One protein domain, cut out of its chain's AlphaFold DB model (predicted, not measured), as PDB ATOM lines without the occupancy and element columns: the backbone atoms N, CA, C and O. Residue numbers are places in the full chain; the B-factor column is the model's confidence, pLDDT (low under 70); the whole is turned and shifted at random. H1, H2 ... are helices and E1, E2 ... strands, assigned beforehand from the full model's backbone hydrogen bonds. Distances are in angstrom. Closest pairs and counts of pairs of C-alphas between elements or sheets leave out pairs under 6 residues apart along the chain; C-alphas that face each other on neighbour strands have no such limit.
ATOM      1  N   ASP A   4     435.888 259.837 345.292       69.62
ATOM      2  CA  ASP A   4     435.668 258.613 344.512       69.62
ATOM      3  C   ASP A   4     434.204 258.359 344.141       69.62
ATOM      4  O   ASP A   4     433.933 257.924 343.022       69.62
ATOM      5  N   ALA A   5     433.251 258.684 345.019       68.62
ATOM      6  CA  ALA A   5     431.839 258.593 344.671       68.62
ATOM      7  C   ALA A   5     431.502 259.626 343.588       68.62
ATOM      8  O   ALA A   5     430.890 259.286 342.586       68.62
ATOM      9  N   LEU A   6     431.992 260.864 343.690       72.25
ATOM     10  CA  LEU A   6     431.737 261.889 342.668       72.25
ATOM     11  C   LEU A   6     432.378 261.566 341.306       72.25
ATOM     12  O   LEU A   6     431.832 261.950 340.269       72.25
ATOM     13  N   ARG A   7     433.487 260.810 341.266       78.19
ATOM     14  CA  ARG A   7     434.085 260.318 340.006       78.19
ATOM     15  C   ARG A   7     433.125 259.456 339.190       78.19
ATOM     16  O   ARG A   7     433.219 259.451 337.960       78.19
ATOM     17  N   VAL A   8     432.165 258.771 339.821       79.69
ATOM     18  CA  VAL A   8     431.188 257.955 339.081       79.69
ATOM     19  C   VAL A   8     430.278 258.806 338.196       79.69
ATOM     20  O   VAL A   8     429.834 258.309 337.162       79.69
ATOM     21  N   LEU A   9     430.075 260.083 338.535       84.31
ATOM     22  CA  LEU A   9     429.259 261.040 337.782       84.31
ATOM     23  C   LEU A   9     430.036 261.755 336.663       84.31
ATOM     24  O   LEU A   9     429.430 262.222 335.700       84.31
ATOM     25  N   GLN A  10     431.368 261.835 336.763       85.38
ATOM     26  CA  GLN A  10     432.200 262.618 335.841       85.38
ATOM     27  C   GLN A  10     432.210 262.039 334.425       85.38
ATOM     28  O   GLN A  10     432.542 260.878 334.210       85.38
ATOM     29  N   GLY A  11     431.935 262.840 333.408       91.56
ATOM     30  CA  GLY A  11     432.091 262.384 332.034       91.56
ATOM     31  C   GLY A  11     431.346 263.249 331.046       91.56
ATOM     32  O   GLY A  11     430.647 264.190 331.411       91.56
ATOM     33  N   THR A  12     431.513 262.893 329.782       95.94
ATOM     34  CA  THR A  12     430.753 263.476 328.678       95.94
ATOM     35  C   THR A  12     429.651 262.512 328.278       95.94
ATOM     36  O   THR A  12     429.871 261.300 328.190       95.94
ATOM     37  N   TYR A  13     428.457 263.049 328.061       98.19
ATOM     38  CA  TYR A  13     427.279 262.277 327.697       98.19
ATOM     39  C   TYR A  13     426.917 262.577 326.253       98.19
ATOM     40  O   TYR A  13     426.990 263.718 325.801       98.19
ATOM     41  N   TYR A  14     426.528 261.540 325.527       98.62
ATOM     42  CA  TYR A  14     426.191 261.607 324.117       98.62
ATOM     43  C   TYR A  14     424.840 260.955 323.897       98.62
ATOM     44  O   TYR A  14     424.586 259.885 324.438       98.62
ATOM     45  N   VAL A  15     424.001 261.547 323.060       98.44
ATOM     46  CA  VAL A  15     422.817 260.872 322.549       98.44
ATOM     47  C   VAL A  15     423.182 260.126 321.274       98.44
ATOM     48  O   VAL A  15     423.910 260.628 320.410       98.44
ATOM     49  N   THR A  16     422.657 258.916 321.156       98.19
ATOM     50  CA  THR A  16     422.723 258.104 319.947       98.19
ATOM     51  C   THR A  16     421.333 257.643 319.575       98.19
ATOM     52  O   THR A  16     420.539 257.338 320.457       98.19
ATOM     53  N   GLY A  17     421.010 257.608 318.288       97.44
ATOM     54  CA  GLY A  17     419.701 257.142 317.871       97.44
ATOM     55  C   GLY A  17     419.507 257.088 316.370       97.44
ATOM     56  O   GLY A  17     420.342 257.497 315.565       97.44
ATOM     57  N   SER A  18     418.339 256.615 315.970       96.69
ATOM     58  CA  SER A  18     417.945 256.543 314.559       96.69
ATOM     59  C   SER A  18     418.050 257.893 313.822       96.69
ATOM     60  O   SER A  18     418.454 257.924 312.658       96.69
ATOM     61  N   PHE A  19     417.787 259.020 314.498       95.62
ATOM     62  CA  PHE A  19     417.849 260.368 313.913       95.62
ATOM     63  C   PHE A  19     419.267 260.832 313.536       95.62
ATOM     64  O   PHE A  19     419.409 261.700 312.673       95.62
ATOM     65  N   ASN A  20     420.314 260.257 314.139       96.50
ATOM     66  CA  ASN A  20     421.717 260.533 313.811       96.50
ATOM     67  C   ASN A  20     422.451 259.283 313.294       96.50
ATOM     68  O   ASN A  20     423.676 259.216 313.367       96.50
ATOM     69  N   SER A  21     421.706 258.301 312.767       96.31
ATOM     70  CA  SER A  21     422.244 257.029 312.262       96.31
ATOM     71  C   SER A  21     423.111 256.288 313.289       96.31
ATOM     72  O   SER A  21     424.129 255.702 312.929       96.31
ATOM     73  N   TRP A  22     422.707 256.331 314.561       95.94
ATOM     74  CA  TRP A  22     423.434 255.785 315.711       95.94
ATOM     75  C   TRP A  22     424.838 256.383 315.906       95.94
ATOM     76  O   TRP A  22     425.707 255.787 316.542       95.94
ATOM     77  N   GLY A  23     425.059 257.595 315.392       97.69
ATOM     78  CA  GLY A  23     426.208 258.422 315.745       97.69
ATOM     79  C   GLY A  23     426.131 258.922 317.191       97.69
ATOM     80  O   GLY A  23     425.145 258.707 317.894       97.69
ATOM     81  N   LEU A  24     427.175 259.612 317.646       98.19
ATOM     82  CA  LEU A  24     427.241 260.191 318.989       98.19
ATOM     83  C   LEU A  24     427.159 261.715 318.895       98.19
ATOM     84  O   LEU A  24     428.034 262.348 318.303       98.19
ATOM     85  N   SER A  25     426.118 262.304 319.480       98.38
ATOM     86  CA  SER A  25     425.925 263.756 319.554       98.38
ATOM     87  C   SER A  25     426.014 264.210 321.008       98.38
ATOM     88  O   SER A  25     425.275 263.708 321.845       98.38
ATOM     89  N   GLU A  26     426.950 265.104 321.324       98.44
ATOM     90  CA  GLU A  26     427.259 265.494 322.708       98.44
ATOM     91  C   GLU A  26     426.129 266.303 323.353       98.44
ATOM     92  O   GLU A  26     425.585 267.210 322.724       98.44
ATOM     93  N   LEU A  27     425.797 265.983 324.604       98.50
ATOM     94  CA  LEU A  27     424.895 266.779 325.428       98.50
ATOM     95  C   LEU A  27     425.677 267.893 326.128       98.50
ATOM     96  O   LEU A  27     426.728 267.655 326.726       98.50
ATOM     97  N   SER A  28     425.110 269.093 326.135       98.00
ATOM     98  CA  SER A  28     425.635 270.243 326.864       98.00
ATOM     99  C   SER A  28     425.304 270.121 328.348       98.00
ATOM    100  O   SER A  28     424.131 270.022 328.712       98.00
ATOM    101  N   ALA A  29     426.322 270.144 329.208       96.25
ATOM    102  CA  ALA A  29     426.134 270.230 330.654       96.25
ATOM    103  C   ALA A  29     425.571 271.603 331.058       96.25
ATOM    104  O   ALA A  29     425.930 272.626 330.473       96.25
ATOM    105  N   SER A  30     424.707 271.616 332.071       95.06
ATOM    106  CA  SER A  30     424.241 272.830 332.742       95.06
ATOM    107  C   SER A  30     425.410 273.593 333.379       95.06
ATOM    108  O   SER A  30     426.337 272.982 333.911       95.06
ATOM    109  N   GLU A  31     425.340 274.929 333.376       93.06
ATOM    110  CA  GLU A  31     426.274 275.782 334.130       93.06
ATOM    111  C   GLU A  31     426.158 275.540 335.641       93.06
ATOM    112  O   GLU A  31     427.157 275.563 336.361       93.06
ATOM    113  N   ASP A  32     424.943 275.247 336.116       90.06
ATOM    114  CA  ASP A  32     424.730 274.751 337.470       90.06
ATOM    115  C   ASP A  32     425.036 273.250 337.524       90.06
ATOM    116  O   ASP A  32     424.178 272.395 337.270       90.06
ATOM    117  N   VAL A  33     426.290 272.949 337.857       85.44
ATOM    118  CA  VAL A  33     426.822 271.586 337.993       85.44
ATOM    119  C   VAL A  33     426.068 270.783 339.060       85.44
ATOM    120  O   VAL A  33     425.986 269.562 338.945       85.44
ATOM    121  N   SER A  34     425.476 271.438 340.068       85.88
ATOM    122  CA  SER A  34     424.753 270.748 341.146       85.88
ATOM    123  C   SER A  34     423.483 270.045 340.659       85.88
ATOM    124  O   SER A  34     423.036 269.079 341.278       85.88
ATOM    125  N   LEU A  35     422.942 270.475 339.515       89.81
ATOM    126  CA  LEU A  35     421.793 269.832 338.890       89.81
ATOM    127  C   LEU A  35     422.154 268.491 338.250       89.81
ATOM    128  O   LEU A  35     421.267 267.657 338.091       89.81
ATOM    129  N   GLY A  36     423.414 268.281 337.846       93.44
ATOM    130  CA  GLY A  36     423.810 267.100 337.070       93.44
ATOM    131  C   GLY A  36     423.055 266.971 335.741       93.44
ATOM    132  O   GLY A  36     422.848 265.863 335.252       93.44
ATOM    133  N   LEU A  37     422.570 268.093 335.199       96.81
ATOM    134  CA  LEU A  37     421.709 268.154 334.023       96.81
ATOM    135  C   LEU A  37     422.535 268.308 332.743       96.81
ATOM    136  O   LEU A  37     423.395 269.183 332.641       96.81
ATOM    137  N   HIS A  38     422.200 267.505 331.742       98.19
ATOM    138  CA  HIS A  38     422.770 267.511 330.405       98.19
ATOM    139  C   HIS A  38     421.643 267.603 329.379       98.19
ATOM    140  O   HIS A  38     420.655 266.877 329.474       98.19
ATOM    141  N   THR A  39     421.772 268.481 328.386       98.31
ATOM    142  CA  THR A  39     420.699 268.739 327.417       98.31
ATOM    143  C   THR A  39     421.197 268.758 325.982       98.31
ATOM    144  O   THR A  39     422.339 269.121 325.702       98.31
ATOM    145  N   ILE A  40     420.337 268.374 325.043       98.44
ATOM    146  CA  ILE A  40     420.604 268.517 323.613       98.44
ATOM    147  C   ILE A  40     419.306 268.729 322.844       98.44
ATOM    148  O   ILE A  40     418.282 268.110 323.136       98.44
ATOM    149  N   ARG A  41     419.362 269.579 321.816       98.00
ATOM    150  CA  ARG A  41     418.296 269.714 320.823       98.00
ATOM    151  C   ARG A  41     418.596 268.816 319.624       98.00
ATOM    152  O   ARG A  41     419.609 269.005 318.955       98.00
ATOM    153  N   ILE A  42     417.710 267.869 319.336       97.06
ATOM    154  CA  ILE A  42     417.824 266.927 318.216       97.06
ATOM    155  C   ILE A  42     416.791 267.237 317.134       97.06
ATOM    156  O   ILE A  42     415.719 267.778 317.408       97.06
ATOM    157  N   GLY A  43     417.123 266.882 315.897       94.88
ATOM    158  CA  GLY A  43     416.304 267.113 314.712       94.88
ATOM    159  C   GLY A  43     417.043 267.919 313.630       94.88
ATOM    160  O   GLY A  43     418.219 268.244 313.805       94.88
ATOM    161  N   PRO A  44     416.381 268.248 312.508       96.12
ATOM    162  CA  PRO A  44     414.989 267.920 312.206       96.12
ATOM    163  C   PRO A  44     414.789 266.409 312.053       96.12
ATOM    164  O   PRO A  44     415.609 265.723 311.435       96.12
ATOM    165  N   LEU A  45     413.708 265.877 312.626       95.81
ATOM    166  CA  LEU A  45     413.384 264.457 312.512       95.81
ATOM    167  C   LEU A  45     413.127 264.070 311.049       95.81
ATOM    168  O   LEU A  45     412.554 264.839 310.275       95.81
ATOM    169  N   LYS A  46     413.532 262.853 310.674       94.62
ATOM    170  CA  LYS A  46     413.339 262.299 309.318       94.62
ATOM    171  C   LYS A  46     412.198 261.286 309.234       94.62
ATOM    172  O   LYS A  46     411.753 260.965 308.139       94.62
ATOM    173  N   GLN A  47     411.741 260.793 310.380       94.38
ATOM    174  CA  GLN A  47     410.715 259.766 310.519       94.38
ATOM    175  C   GLN A  47     409.914 260.005 311.800       94.38
ATOM    176  O   GLN A  47     410.348 260.763 312.669       94.38
ATOM    177  N   GLU A  48     408.751 259.365 311.918       95.19
ATOM    178  CA  GLU A  48     407.843 259.624 313.039       95.19
ATOM    179  C   GLU A  48     408.319 259.026 314.362       95.19
ATOM    180  O   GLU A  48     408.179 259.645 315.411       95.19
ATOM    181  N   LYS A  49     408.890 257.820 314.316       96.69
ATOM    182  CA  LYS A  49     409.407 257.114 315.491       96.69
ATOM    183  C   LYS A  49     410.917 257.147 315.480       96.69
ATOM    184  O   LYS A  49     411.505 256.704 314.498       96.69
ATOM    185  N   ASN A  50     411.541 257.643 316.539       97.06
ATOM    186  CA  ASN A  50     412.992 257.715 316.600       97.06
ATOM    187  C   ASN A  50     413.503 257.102 317.898       97.06
ATOM    188  O   ASN A  50     413.334 257.676 318.972       97.06
ATOM    189  N   ASP A  51     414.145 255.946 317.767       97.38
ATOM    190  CA  ASP A  51     414.795 255.261 318.877       97.38
ATOM    191  C   ASP A  51     416.084 255.976 319.269       97.38
ATOM    192  O   ASP A  51     416.804 256.450 318.379       97.38
ATOM    193  N   PHE A  52     416.376 256.024 320.570       98.12
ATOM    194  CA  PHE A  52     417.616 256.581 321.096       98.12
ATOM    195  C   PHE A  52     418.049 255.976 322.438       98.12
ATOM    196  O   PHE A  52     417.268 255.327 323.139       98.12
ATOM    197  N   GLN A  53     419.316 256.219 322.774       98.19
ATOM    198  CA  GLN A  53     419.991 255.893 324.033       98.19
ATOM    199  C   GLN A  53     420.964 257.022 324.408       98.19
ATOM    200  O   GLN A  53     421.277 257.883 323.577       98.19
ATOM    201  N   ILE A  54     421.488 256.992 325.636       98.38
ATOM    202  CA  ILE A  54     422.591 257.860 326.070       98.38
ATOM    203  C   ILE A  54     423.856 257.011 326.221       98.38
ATOM    204  O   ILE A  54     423.797 255.862 326.642       98.38
ATOM    205  N   VAL A  55     425.012 257.563 325.872       98.00
ATOM    206  CA  VAL A  55     426.325 256.915 325.945       98.00
ATOM    207  C   VAL A  55     427.274 257.825 326.710       98.00
ATOM    208  O   VAL A  55     427.399 259.005 326.380       98.00
ATOM    209  N   ARG A  56     427.989 257.291 327.701       97.50
ATOM    210  CA  ARG A  56     429.040 258.025 328.419       97.50
ATOM    211  C   ARG A  56     430.401 257.803 327.773       97.50
ATOM    212  O   ARG A  56     430.733 256.693 327.363       97.50
ATOM    213  N   ASN A  57     431.216 258.856 327.707       96.62
ATOM    214  CA  ASN A  57     432.626 258.810 327.298       96.62
ATOM    215  C   ASN A  57     432.871 258.117 325.942       96.62
ATOM    216  O   ASN A  57     433.933 257.539 325.718       96.62
ATOM    217  N   LYS A  58     431.882 258.158 325.037       96.69
ATOM    218  CA  LYS A  58     431.903 257.468 323.732       96.69
ATOM    219  C   LYS A  58     432.155 255.953 323.832       96.69
ATOM    220  O   LYS A  58     432.638 255.345 322.881       96.69
ATOM    221  N   SER A  59     431.820 255.350 324.972       95.50
ATOM    222  CA  SER A  59     432.008 253.932 325.258       95.50
ATOM    223  C   SER A  59     430.665 253.218 325.209       95.50
ATOM    224  O   SER A  59     429.816 253.452 326.064       95.50
ATOM    225  N   TRP A  60     430.470 252.321 324.241       92.44
ATOM    226  CA  TRP A  60     429.237 251.533 324.136       92.44
ATOM    227  C   TRP A  60     428.989 250.655 325.371       92.44
ATOM    228  O   TRP A  60     427.843 250.410 325.713       92.44
ATOM    229  N   ASP A  61     430.022 250.276 326.113       94.50
ATOM    230  CA  ASP A  61     429.859 249.537 327.377       94.50
ATOM    231  C   ASP A  61     429.410 250.436 328.549       94.50
ATOM    232  O   ASP A  61     429.334 250.000 329.690       94.50
ATOM    233  N   GLN A  62     429.156 251.722 328.279       95.06
ATOM    234  CA  GLN A  62     428.644 252.706 329.232       95.06
ATOM    235  C   GLN A  62     427.388 253.381 328.662       95.06
ATOM    236  O   GLN A  62     427.321 254.610 328.534       95.06
ATOM    237  N   ARG A  63     426.409 252.566 328.254       96.31
ATOM    238  CA  ARG A  63     425.105 253.026 327.759       96.31
ATOM    239  C   ARG A  63     424.108 253.170 328.894       96.31
ATOM    240  O   ARG A  63     424.078 252.336 329.789       96.31
ATOM    241  N   PHE A  64     423.233 254.157 328.768       97.81
ATOM    242  CA  PHE A  64     422.012 254.276 329.551       97.81
ATOM    243  C   PHE A  64     420.802 254.013 328.665       97.81
ATOM    244  O   PHE A  64     420.764 254.443 327.503       97.81
ATOM    245  N   HIS A  65     419.828 253.304 329.218       97.56
ATOM    246  CA  HIS A  65     418.678 252.791 328.485       97.56
ATOM    247  C   HIS A  65     417.480 252.558 329.425       97.56
ATOM    248  O   HIS A  65     417.669 252.500 330.636       97.56
ATOM    249  N   PRO A  66     416.250 252.381 328.908       96.56
ATOM    250  CA  PRO A  66     415.120 251.956 329.736       96.56
ATOM    251  C   PRO A  66     415.239 250.476 330.130       96.56
ATOM    252  O   PRO A  66     415.921 249.692 329.457       96.56
ATOM    253  N   PHE A  67     414.515 250.050 331.165       90.06
ATOM    254  CA  PHE A  67     414.502 248.649 331.607       90.06
ATOM    255  C   PHE A  67     413.873 247.696 330.569       90.06
ATOM    256  O   PHE A  67     414.489 246.697 330.168       90.06
ATOM    257  N   PHE A  68     412.690 248.063 330.065       81.12
ATOM    258  CA  PHE A  68     412.001 247.468 328.917       81.12
ATOM    259  C   PHE A  68     411.646 248.626 327.976       81.12
ATOM    260  O   PHE A  68     411.005 249.560 328.433       81.12
ATOM    261  N   GLY A  69     412.090 248.620 326.712       84.62
ATOM    262  CA  GLY A  69     411.945 249.759 325.781       84.62
ATOM    263  C   GLY A  69     410.601 250.509 325.841       84.62
ATOM    264  O   GLY A  69     409.557 249.910 326.096       84.62
ATOM    265  N   THR A  70     410.610 251.821 325.591       86.94
ATOM    266  CA  THR A  70     409.422 252.659 325.833       86.94
ATOM    267  C   THR A  70     408.460 252.736 324.647       86.94
ATOM    268  O   THR A  70     408.810 252.503 323.486       86.94
ATOM    269  N   ILE A  71     407.205 253.093 324.939       91.62
ATOM    270  CA  ILE A  71     406.212 253.421 323.911       91.62
ATOM    271  C   ILE A  71     406.564 254.778 323.295       91.62
ATOM    272  O   ILE A  71     406.856 255.742 324.000       91.62
ATOM    273  N   ALA A  72     406.466 254.868 321.966       93.62
ATOM    274  CA  ALA A  72     406.715 256.103 321.234       93.62
ATOM    275  C   ALA A  72     405.794 257.252 321.696       93.62
ATOM    276  O   ALA A  72     404.573 257.174 321.516       93.62
ATOM    277  N   CYS A  73     406.373 258.340 322.208       94.81
ATOM    278  CA  CYS A  73     405.646 259.513 322.712       94.81
ATOM    279  C   CYS A  73     406.382 260.833 322.417       94.81
ATOM    280  O   CYS A  73     407.595 260.856 322.198       94.81
ATOM    281  N   ASP A  74     405.635 261.938 322.364       94.19
ATOM    282  CA  ASP A  74     406.154 263.279 322.063       94.19
ATOM    283  C   ASP A  74     406.584 264.072 323.310       94.19
ATOM    284  O   ASP A  74     407.182 265.145 323.201       94.19
ATOM    285  N   SER A  75     406.307 263.527 324.491       95.31
ATOM    286  CA  SER A  75     406.816 263.994 325.770       95.31
ATOM    287  C   SER A  75     406.936 262.812 326.723       95.31
ATOM    288  O   SER A  75     406.042 261.965 326.764       95.31
ATOM    289  N   TRP A  76     408.009 262.782 327.505       96.31
ATOM    290  CA  TRP A  76     408.231 261.775 328.539       96.31
ATOM    291  C   TRP A  76     409.113 262.320 329.649       96.31
ATOM    292  O   TRP A  76     409.879 263.263 329.434       96.31
ATOM    293  N   ASP A  77     408.992 261.707 330.818       96.94
ATOM    294  CA  ASP A  77     409.709 262.062 332.032       96.94
ATOM    295  C   ASP A  77     409.720 260.850 332.975       96.94
ATOM    296  O   ASP A  77     408.667 260.456 333.482       96.94
ATOM    297  N   GLU A  78     410.883 260.225 333.173       94.12
ATOM    298  CA  GLU A  78     411.021 259.059 334.054       94.12
ATOM    299  C   GLU A  78     412.345 259.035 334.820       94.12
ATOM    300  O   GLU A  78     413.367 259.547 334.362       94.12
ATOM    301  N   ASN A  79     412.323 258.351 335.966       93.38
ATOM    302  CA  ASN A  79     413.505 258.062 336.788       93.38
ATOM    303  C   ASN A  79     413.985 256.601 336.635       93.38
ATOM    304  O   ASN A  79     414.872 256.160 337.357       93.38
ATOM    305  N   GLU A  80     413.376 255.829 335.728       91.06
ATOM    306  CA  GLU A  80     413.685 254.410 335.490       91.06
ATOM    307  C   GLU A  80     414.741 254.260 334.384       91.06
ATOM    308  O   GLU A  80     414.501 253.688 333.319       91.06
ATOM    309  N   VAL A  81     415.922 254.824 334.635       96.56
ATOM    310  CA  VAL A  81     417.076 254.723 333.735       96.56
ATOM    311  C   VAL A  81     418.032 253.654 334.253       96.56
ATOM    312  O   VAL A  81     418.458 253.703 335.402       96.56
ATOM    313  N   GLU A  82     418.395 252.712 333.390       96.31
ATOM    314  CA  GLU A  82     419.384 251.666 333.658       96.31
ATOM    315  C   GLU A  82     420.765 252.047 333.106       96.31
ATOM    316  O   GLU A  82     420.894 252.948 332.266       96.31
ATOM    317  N   GLY A  83     421.793 251.320 333.544       94.75
ATOM    318  CA  GLY A  83     423.189 251.548 333.180       94.75
ATOM    319  C   GLY A  83     423.941 252.476 334.150       94.75
ATOM    320  O   GLY A  83     423.443 252.793 335.227       94.75
ATOM    321  N   PRO A  84     425.170 252.911 333.813       94.88
ATOM    322  CA  PRO A  84     425.860 252.653 332.554       94.88
ATOM    323  C   PRO A  84     426.362 251.202 332.460       94.88
ATOM    324  O   PRO A  84     427.169 250.788 333.292       94.88
ATOM    325  N   ASP A  85     425.934 250.457 331.437       94.50
ATOM    326  CA  ASP A  85     426.357 249.064 331.210       94.50
ATOM    327  C   ASP A  85     426.355 248.654 329.715       94.50
ATOM    328  O   ASP A  85     426.148 249.483 328.815       94.50
ATOM    329  N   ASP A  86     426.642 247.373 329.434       92.00
ATOM    330  CA  ASP A  86     426.638 246.773 328.094       92.00
ATOM    331  C   ASP A  86     425.335 246.020 327.734       92.00
ATOM    332  O   ASP A  86     425.141 245.633 326.571       92.00
ATOM    333  N   GLY A  87     424.413 245.885 328.690       88.56
ATOM    334  CA  GLY A  87     423.154 245.140 328.615       88.56
ATOM    335  C   GLY A  87     422.017 245.880 327.904       88.56
ATOM    336  O   GLY A  87     420.943 245.313 327.679       88.56
ATOM    337  N   GLY A  88     422.250 247.129 327.500       86.00
ATOM    338  CA  GLY A  88     421.265 247.981 326.835       86.00
ATOM    339  C   GLY A  88     420.974 247.680 325.367       86.00
ATOM    340  O   GLY A  88     420.139 248.356 324.771       86.00
ATOM    341  N   HIS A  89     421.653 246.730 324.717       87.06
ATOM    342  CA  HIS A  89     421.446 246.517 323.280       87.06
ATOM    343  C   HIS A  89     419.980 246.157 322.960       87.06
ATOM    344  O   HIS A  89     419.428 245.200 323.493       87.06
ATOM    345  N   GLY A  90     419.344 246.941 322.081       87.88
ATOM    346  CA  GLY A  90     417.935 246.773 321.706       87.88
ATOM    347  C   GLY A  90     416.918 247.376 322.686       87.88
ATOM    348  O   GLY A  90     415.726 247.373 322.385       87.88
ATOM    349  N   LYS A  91     417.356 247.928 323.825       95.06
ATOM    350  CA  LYS A  91     416.500 248.641 324.781       95.06
ATOM    351  C   LYS A  91     416.577 250.137 324.511       95.06
ATOM    352  O   LYS A  91     417.524 250.791 324.922       95.06
ATOM    353  N   ASN A  92     415.596 250.685 323.808       97.25
ATOM    354  CA  ASN A  92     415.625 252.088 323.401       97.25
ATOM    355  C   ASN A  92     414.439 252.855 323.971       97.25
ATOM    356  O   ASN A  92     413.333 252.318 324.084       97.25
ATOM    357  N   TRP A  93     414.671 254.129 324.262       97.81
ATOM    358  CA  TRP A  93     413.585 255.094 324.336       97.81
ATOM    359  C   TRP A  93     413.107 255.417 322.927       97.81
ATOM    360  O   TRP A  93     413.913 255.423 321.995       97.81
ATOM    361  N   CYS A  94     411.819 255.714 322.762       97.25
ATOM    362  CA  CYS A  94     411.247 256.018 321.456       97.25
ATOM    363  C   CYS A  94     410.562 257.394 321.446       97.25
ATOM    364  O   CYS A  94     409.536 257.612 322.093       97.25
ATOM    365  N   LEU A  95     411.107 258.326 320.664       96.38
ATOM    366  CA  LEU A  95     410.484 259.621 320.388       96.38
ATOM    367  C   LEU A  95     409.383 259.451 319.342       96.38
ATOM    368  O   LEU A  95     409.609 258.812 318.311       96.38
ATOM    369  N   LYS A  96     408.233 260.090 319.548       96.94
ATOM    370  CA  LYS A  96     407.179 260.230 318.538       96.94
ATOM    371  C   LYS A  96     407.068 261.685 318.105       96.94
ATOM    372  O   LYS A  96     406.648 262.527 318.885       96.94
ATOM    373  N   GLY A  97     407.386 261.967 316.852       94.62
ATOM    374  CA  GLY A  97     407.246 263.290 316.252       94.62
ATOM    375  C   GLY A  97     406.832 263.201 314.791       94.62
ATOM    376  O   GLY A  97     406.469 262.139 314.294       94.62
ATOM    377  N   LYS A  98     406.883 264.326 314.092       94.75
ATOM    378  CA  LYS A  98     406.706 264.434 312.643       94.75
ATOM    379  C   LYS A  98     408.018 264.828 311.989       94.75
ATOM    380  O   LYS A  98     408.907 265.400 312.619       94.75
ATOM    381  N   GLN A  99     408.124 264.556 310.693       95.56
ATOM    382  CA  GLN A  99     409.257 265.026 309.907       95.56
ATOM    383  C   GLN A  99     409.396 266.552 310.022       95.56
ATOM    384  O   GLN A  99     408.409 267.278 309.917       95.56
ATOM    385  N   GLY A 100     410.623 267.028 310.232       95.81
ATOM    386  CA  GLY A 100     410.916 268.451 310.407       95.81
ATOM    387  C   GLY A 100     410.832 268.954 311.850       95.81
ATOM    388  O   GLY A 100     411.364 270.026 312.126       95.81
ATOM    389  N   GLU A 101     410.227 268.201 312.774       96.56
ATOM    390  CA  GLU A 101     410.159 268.598 314.182       96.56
ATOM    391  C   GLU A 101     411.513 268.450 314.883       96.56
ATOM    392  O   GLU A 101     412.395 267.699 314.453       96.56
ATOM    393  N   PHE A 102     411.658 269.175 315.987       97.56
ATOM    394  CA  PHE A 102     412.815 269.116 316.865       97.56
ATOM    395  C   PHE A 102     412.378 268.751 318.274       97.56
ATOM    396  O   PHE A 102     411.244 269.016 318.672       97.56
ATOM    397  N   PHE A 103     413.288 268.148 319.025       98.12
ATOM    398  CA  PHE A 103     413.062 267.725 320.399       98.12
ATOM    399  C   PHE A 103     414.223 268.172 321.270       98.12
ATOM    400  O   PHE A 103     415.366 268.199 320.816       98.12
ATOM    401  N   THR A 104     413.930 268.482 322.522       98.44
ATOM    402  CA  THR A 104     414.938 268.633 323.566       98.44
ATOM    403  C   THR A 104     414.962 267.350 324.378       98.44
ATOM    404  O   THR A 104     413.914 266.909 324.847       98.44
ATOM    405  N   ILE A 105     416.146 266.763 324.523       98.44
ATOM    406  CA  ILE A 105     416.415 265.646 325.428       98.44
ATOM    407  C   ILE A 105     417.166 266.201 326.632       98.44
ATOM    408  O   ILE A 105     418.110 266.977 326.473       98.44
ATOM    409  N   GLU A 106     416.744 265.783 327.816       98.62
ATOM    410  CA  GLU A 106     417.331 266.118 329.105       98.62
ATOM    411  C   GLU A 106     417.715 264.822 329.810       98.62
ATOM    412  O   GLU A 106     416.873 263.956 330.038       98.62
ATOM    413  N   PHE A 107     418.989 264.688 330.154       98.44
ATOM    414  CA  PHE A 107     419.507 263.603 330.971       98.44
ATOM    415  C   PHE A 107     420.067 264.198 332.254       98.44
ATOM    416  O   PHE A 107     420.901 265.102 332.204       98.44
ATOM    417  N   GLN A 108     419.606 263.710 333.395       97.25
ATOM    418  CA  GLN A 108     420.043 264.177 334.699       97.25
ATOM    419  C   GLN A 108     420.626 263.010 335.487       97.25
ATOM    420  O   GLN A 108     420.023 261.940 335.533       97.25
ATOM    421  N   ARG A 109     421.784 263.221 336.112       95.56
ATOM    422  CA  ARG A 109     422.435 262.211 336.946       95.56
ATOM    423  C   ARG A 109     423.072 262.844 338.174       95.56
ATOM    424  O   ARG A 109     423.866 263.775 338.051       95.56
ATOM    425  N   SER A 110     422.742 262.338 339.353       92.75
ATOM    426  CA  SER A 110     423.229 262.860 340.631       92.75
ATOM    427  C   SER A 110     423.424 261.740 341.653       92.75
ATOM    428  O   SER A 110     422.954 260.623 341.467       92.75
ATOM    429  N   LEU A 111     424.142 262.034 342.741       91.12
ATOM    430  CA  LEU A 111     424.258 261.131 343.885       91.12
ATOM    431  C   LEU A 111     423.419 261.667 345.041       91.12
ATOM    432  O   LEU A 111     423.752 262.703 345.618       91.12
ATOM    433  N   ILE A 112     422.363 260.944 345.403       89.06
ATOM    434  CA  ILE A 112     421.528 261.248 346.569       89.06
ATOM    435  C   ILE A 112     421.813 260.176 347.614       89.06
ATOM    436  O   ILE A 112     421.583 259.000 347.366       89.06
ATOM    437  N   GLU A 113     422.379 260.561 348.760       88.75
ATOM    438  CA  GLU A 113     422.767 259.610 349.821       88.75
ATOM    439  C   GLU A 113     423.682 258.464 349.320       88.75
ATOM    440  O   GLU A 113     423.612 257.334 349.795       88.75
ATOM    441  N   ASN A 114     424.583 258.773 348.373       85.12
ATOM    442  CA  ASN A 114     425.466 257.835 347.652       85.12
ATOM    443  C   ASN A 114     424.756 256.847 346.708       85.12
ATOM    444  O   ASN A 114     425.390 255.920 346.208       85.12
ATOM    445  N   VAL A 115     423.471 257.053 346.434       89.06
ATOM    446  CA  VAL A 115     422.722 256.322 345.409       89.06
ATOM    447  C   VAL A 115     422.787 257.104 344.102       89.06
ATOM    448  O   VAL A 115     422.503 258.300 344.090       89.06
ATOM    449  N   ASP A 116     423.177 256.434 343.015       91.19
ATOM    450  CA  ASP A 116     423.158 256.999 341.662       91.19
ATOM    451  C   ASP A 116     421.706 257.136 341.203       91.19
ATOM    452  O   ASP A 116     420.995 256.145 341.036       91.19
ATOM    453  N   VAL A 117     421.253 258.377 341.072       93.94
ATOM    454  CA  VAL A 117     419.893 258.721 340.673       93.94
ATOM    455  C   VAL A 117     419.955 259.317 339.284       93.94
ATOM    456  O   VAL A 117     420.637 260.315 339.041       93.94
ATOM    457  N   MET A 118     419.218 258.695 338.373       96.56
ATOM    458  CA  MET A 118     419.179 259.060 336.968       96.56
ATOM    459  C   MET A 118     417.756 259.377 336.542       96.56
ATOM    460  O   MET A 118     416.799 258.736 336.972       96.56
ATOM    461  N   ARG A 119     417.630 260.360 335.658       97.19
ATOM    462  CA  ARG A 119     416.364 260.765 335.061       97.19
ATOM    463  C   ARG A 119     416.575 261.097 333.597       97.19
ATOM    464  O   ARG A 119     417.584 261.699 333.224       97.19
ATOM    465  N   ILE A 120     415.607 260.724 332.775       98.19
ATOM    466  CA  ILE A 120     415.561 261.074 331.361       98.19
ATOM    467  C   ILE A 120     414.215 261.727 331.065       98.19
ATOM    468  O   ILE A 120     413.160 261.260 331.495       98.19
ATOM    469  N   ALA A 121     414.255 262.821 330.319       98.00
ATOM    470  CA  ALA A 121     413.066 263.485 329.826       98.00
ATOM    471  C   ALA A 121     413.276 263.939 328.386       98.00
ATOM    472  O   ALA A 121     414.389 264.247 327.951       98.00
ATOM    473  N   TRP A 122     412.189 263.999 327.629       98.06
ATOM    474  CA  TRP A 122     412.186 264.651 326.330       98.06
ATOM    475  C   TRP A 122     410.866 265.342 326.080       98.06
ATOM    476  O   TRP A 122     409.821 264.942 326.589       98.06
ATOM    477  N   ARG A 123     410.922 266.380 325.256       97.25
ATOM    478  CA  ARG A 123     409.753 267.124 324.799       97.25
ATOM    479  C   ARG A 123     410.028 267.730 323.439       97.25
ATOM    480  O   ARG A 123     411.181 267.998 323.091       97.25
ATOM    481  N   ARG A 124     408.967 267.969 322.675       96.06
ATOM    482  CA  ARG A 124     409.057 268.752 321.441       96.06
ATOM    483  C   ARG A 124     409.641 270.132 321.754       96.06
ATOM    484  O   ARG A 124     409.252 270.758 322.736       96.06
ATOM    485  N   ALA A 125     410.593 270.572 320.941       91.19
ATOM    486  CA  ALA A 125     411.128 271.922 321.021       91.19
ATOM    487  C   ALA A 125     410.155 272.889 320.333       91.19
ATOM    488  O   ALA A 125     409.601 272.550 319.284       91.19
TER     489      ALA A 125
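What this domain is: This is residues 4 to 125 of the 126 residues of the protein "Hypothetical protein" of Alexandrium catenella (UniProt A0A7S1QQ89). Two sheets lie face to face as a sandwich, their strands crossed at 42 degrees: one is a four-stranded sheet with the long hairpin E8 and E9 in its middle, the other a branched, strongly twisted sheet built round E3. The chain passes between the sheets five times, and the small helix H1 only grazes the four-stranded sheet. The printed part has 122 residues, one named helix and nine named strands, in the order H1 E1 E2 E3 E4 E5 E6 E7 E8 E9; the class is mostly strand, with under half of the residues in named elements. The four-stranded sheet has the order E2 E8 E9 E5, all antiparallel. The whole is compact, with a radius of gyration of the C-alphas of 13.6 A and spans of 44 by 31 by 23 A.

Where its parts are: Find C-alpha 4 at (435.668, 258.613, 344.512), where H1, residues 4 to 7, begins. Next come E1, residues 13 to 17, and, after a long link, E2, residues 37 to 42. E3, residues 49 to 56, runs 23.5 A from C-alpha 49 at (409.407, 257.114, 315.491). Read on to E4, residues 63 to 66, E5, residues 75 to 78, E6, residues 81 to 85, and E7, residues 93 to 96. E8, residues 103 to 112, is 28.3 A long; E9, residues 115 to 124, is 30.3 A long and ends at C-alpha 124 (409.057, 268.752, 321.441).

How they stand to each other: Start at E3: E1 lies on one side of it, E4 and E7 on the other side. Its antiparallel pairings are staggered; look for N 14 and O 55 at 2.8 A with E1, N 64 and O 54 at 2.8 A with E4, its hairpin partner, and N 50 and O 95 at 2.9 A with E7. E6 is the antiparallel neighbour of E4, with N 82 and O 65 at 2.9 A. In the other sheet, find N 38 and O 107 at 2.8 A between E2 and E8, N 104 and O 123 at 2.8 A in the hairpin E8 and E9, and N 76 and O 122 at 3.0 A between E5 and E9. E5 runs on into E6 across a break of 2 residues, at 70 degrees. The closest C-alphas of E6 and E9 are those of Val 81 and Met 118, 5.8 A apart. H1 is too short for an O i to N i+4 pair; its one O i to N i+3 pair is within range.

The domain as a whole: The two C-alphas farthest apart, those of Asp 4 and Gln 99, are 44.0 A apart. The printed part has no cut. The link E1 to E2, 19 residues, is long. Residues 4 to 5 have pLDDT under 70; the mean of the printed part is 93.9.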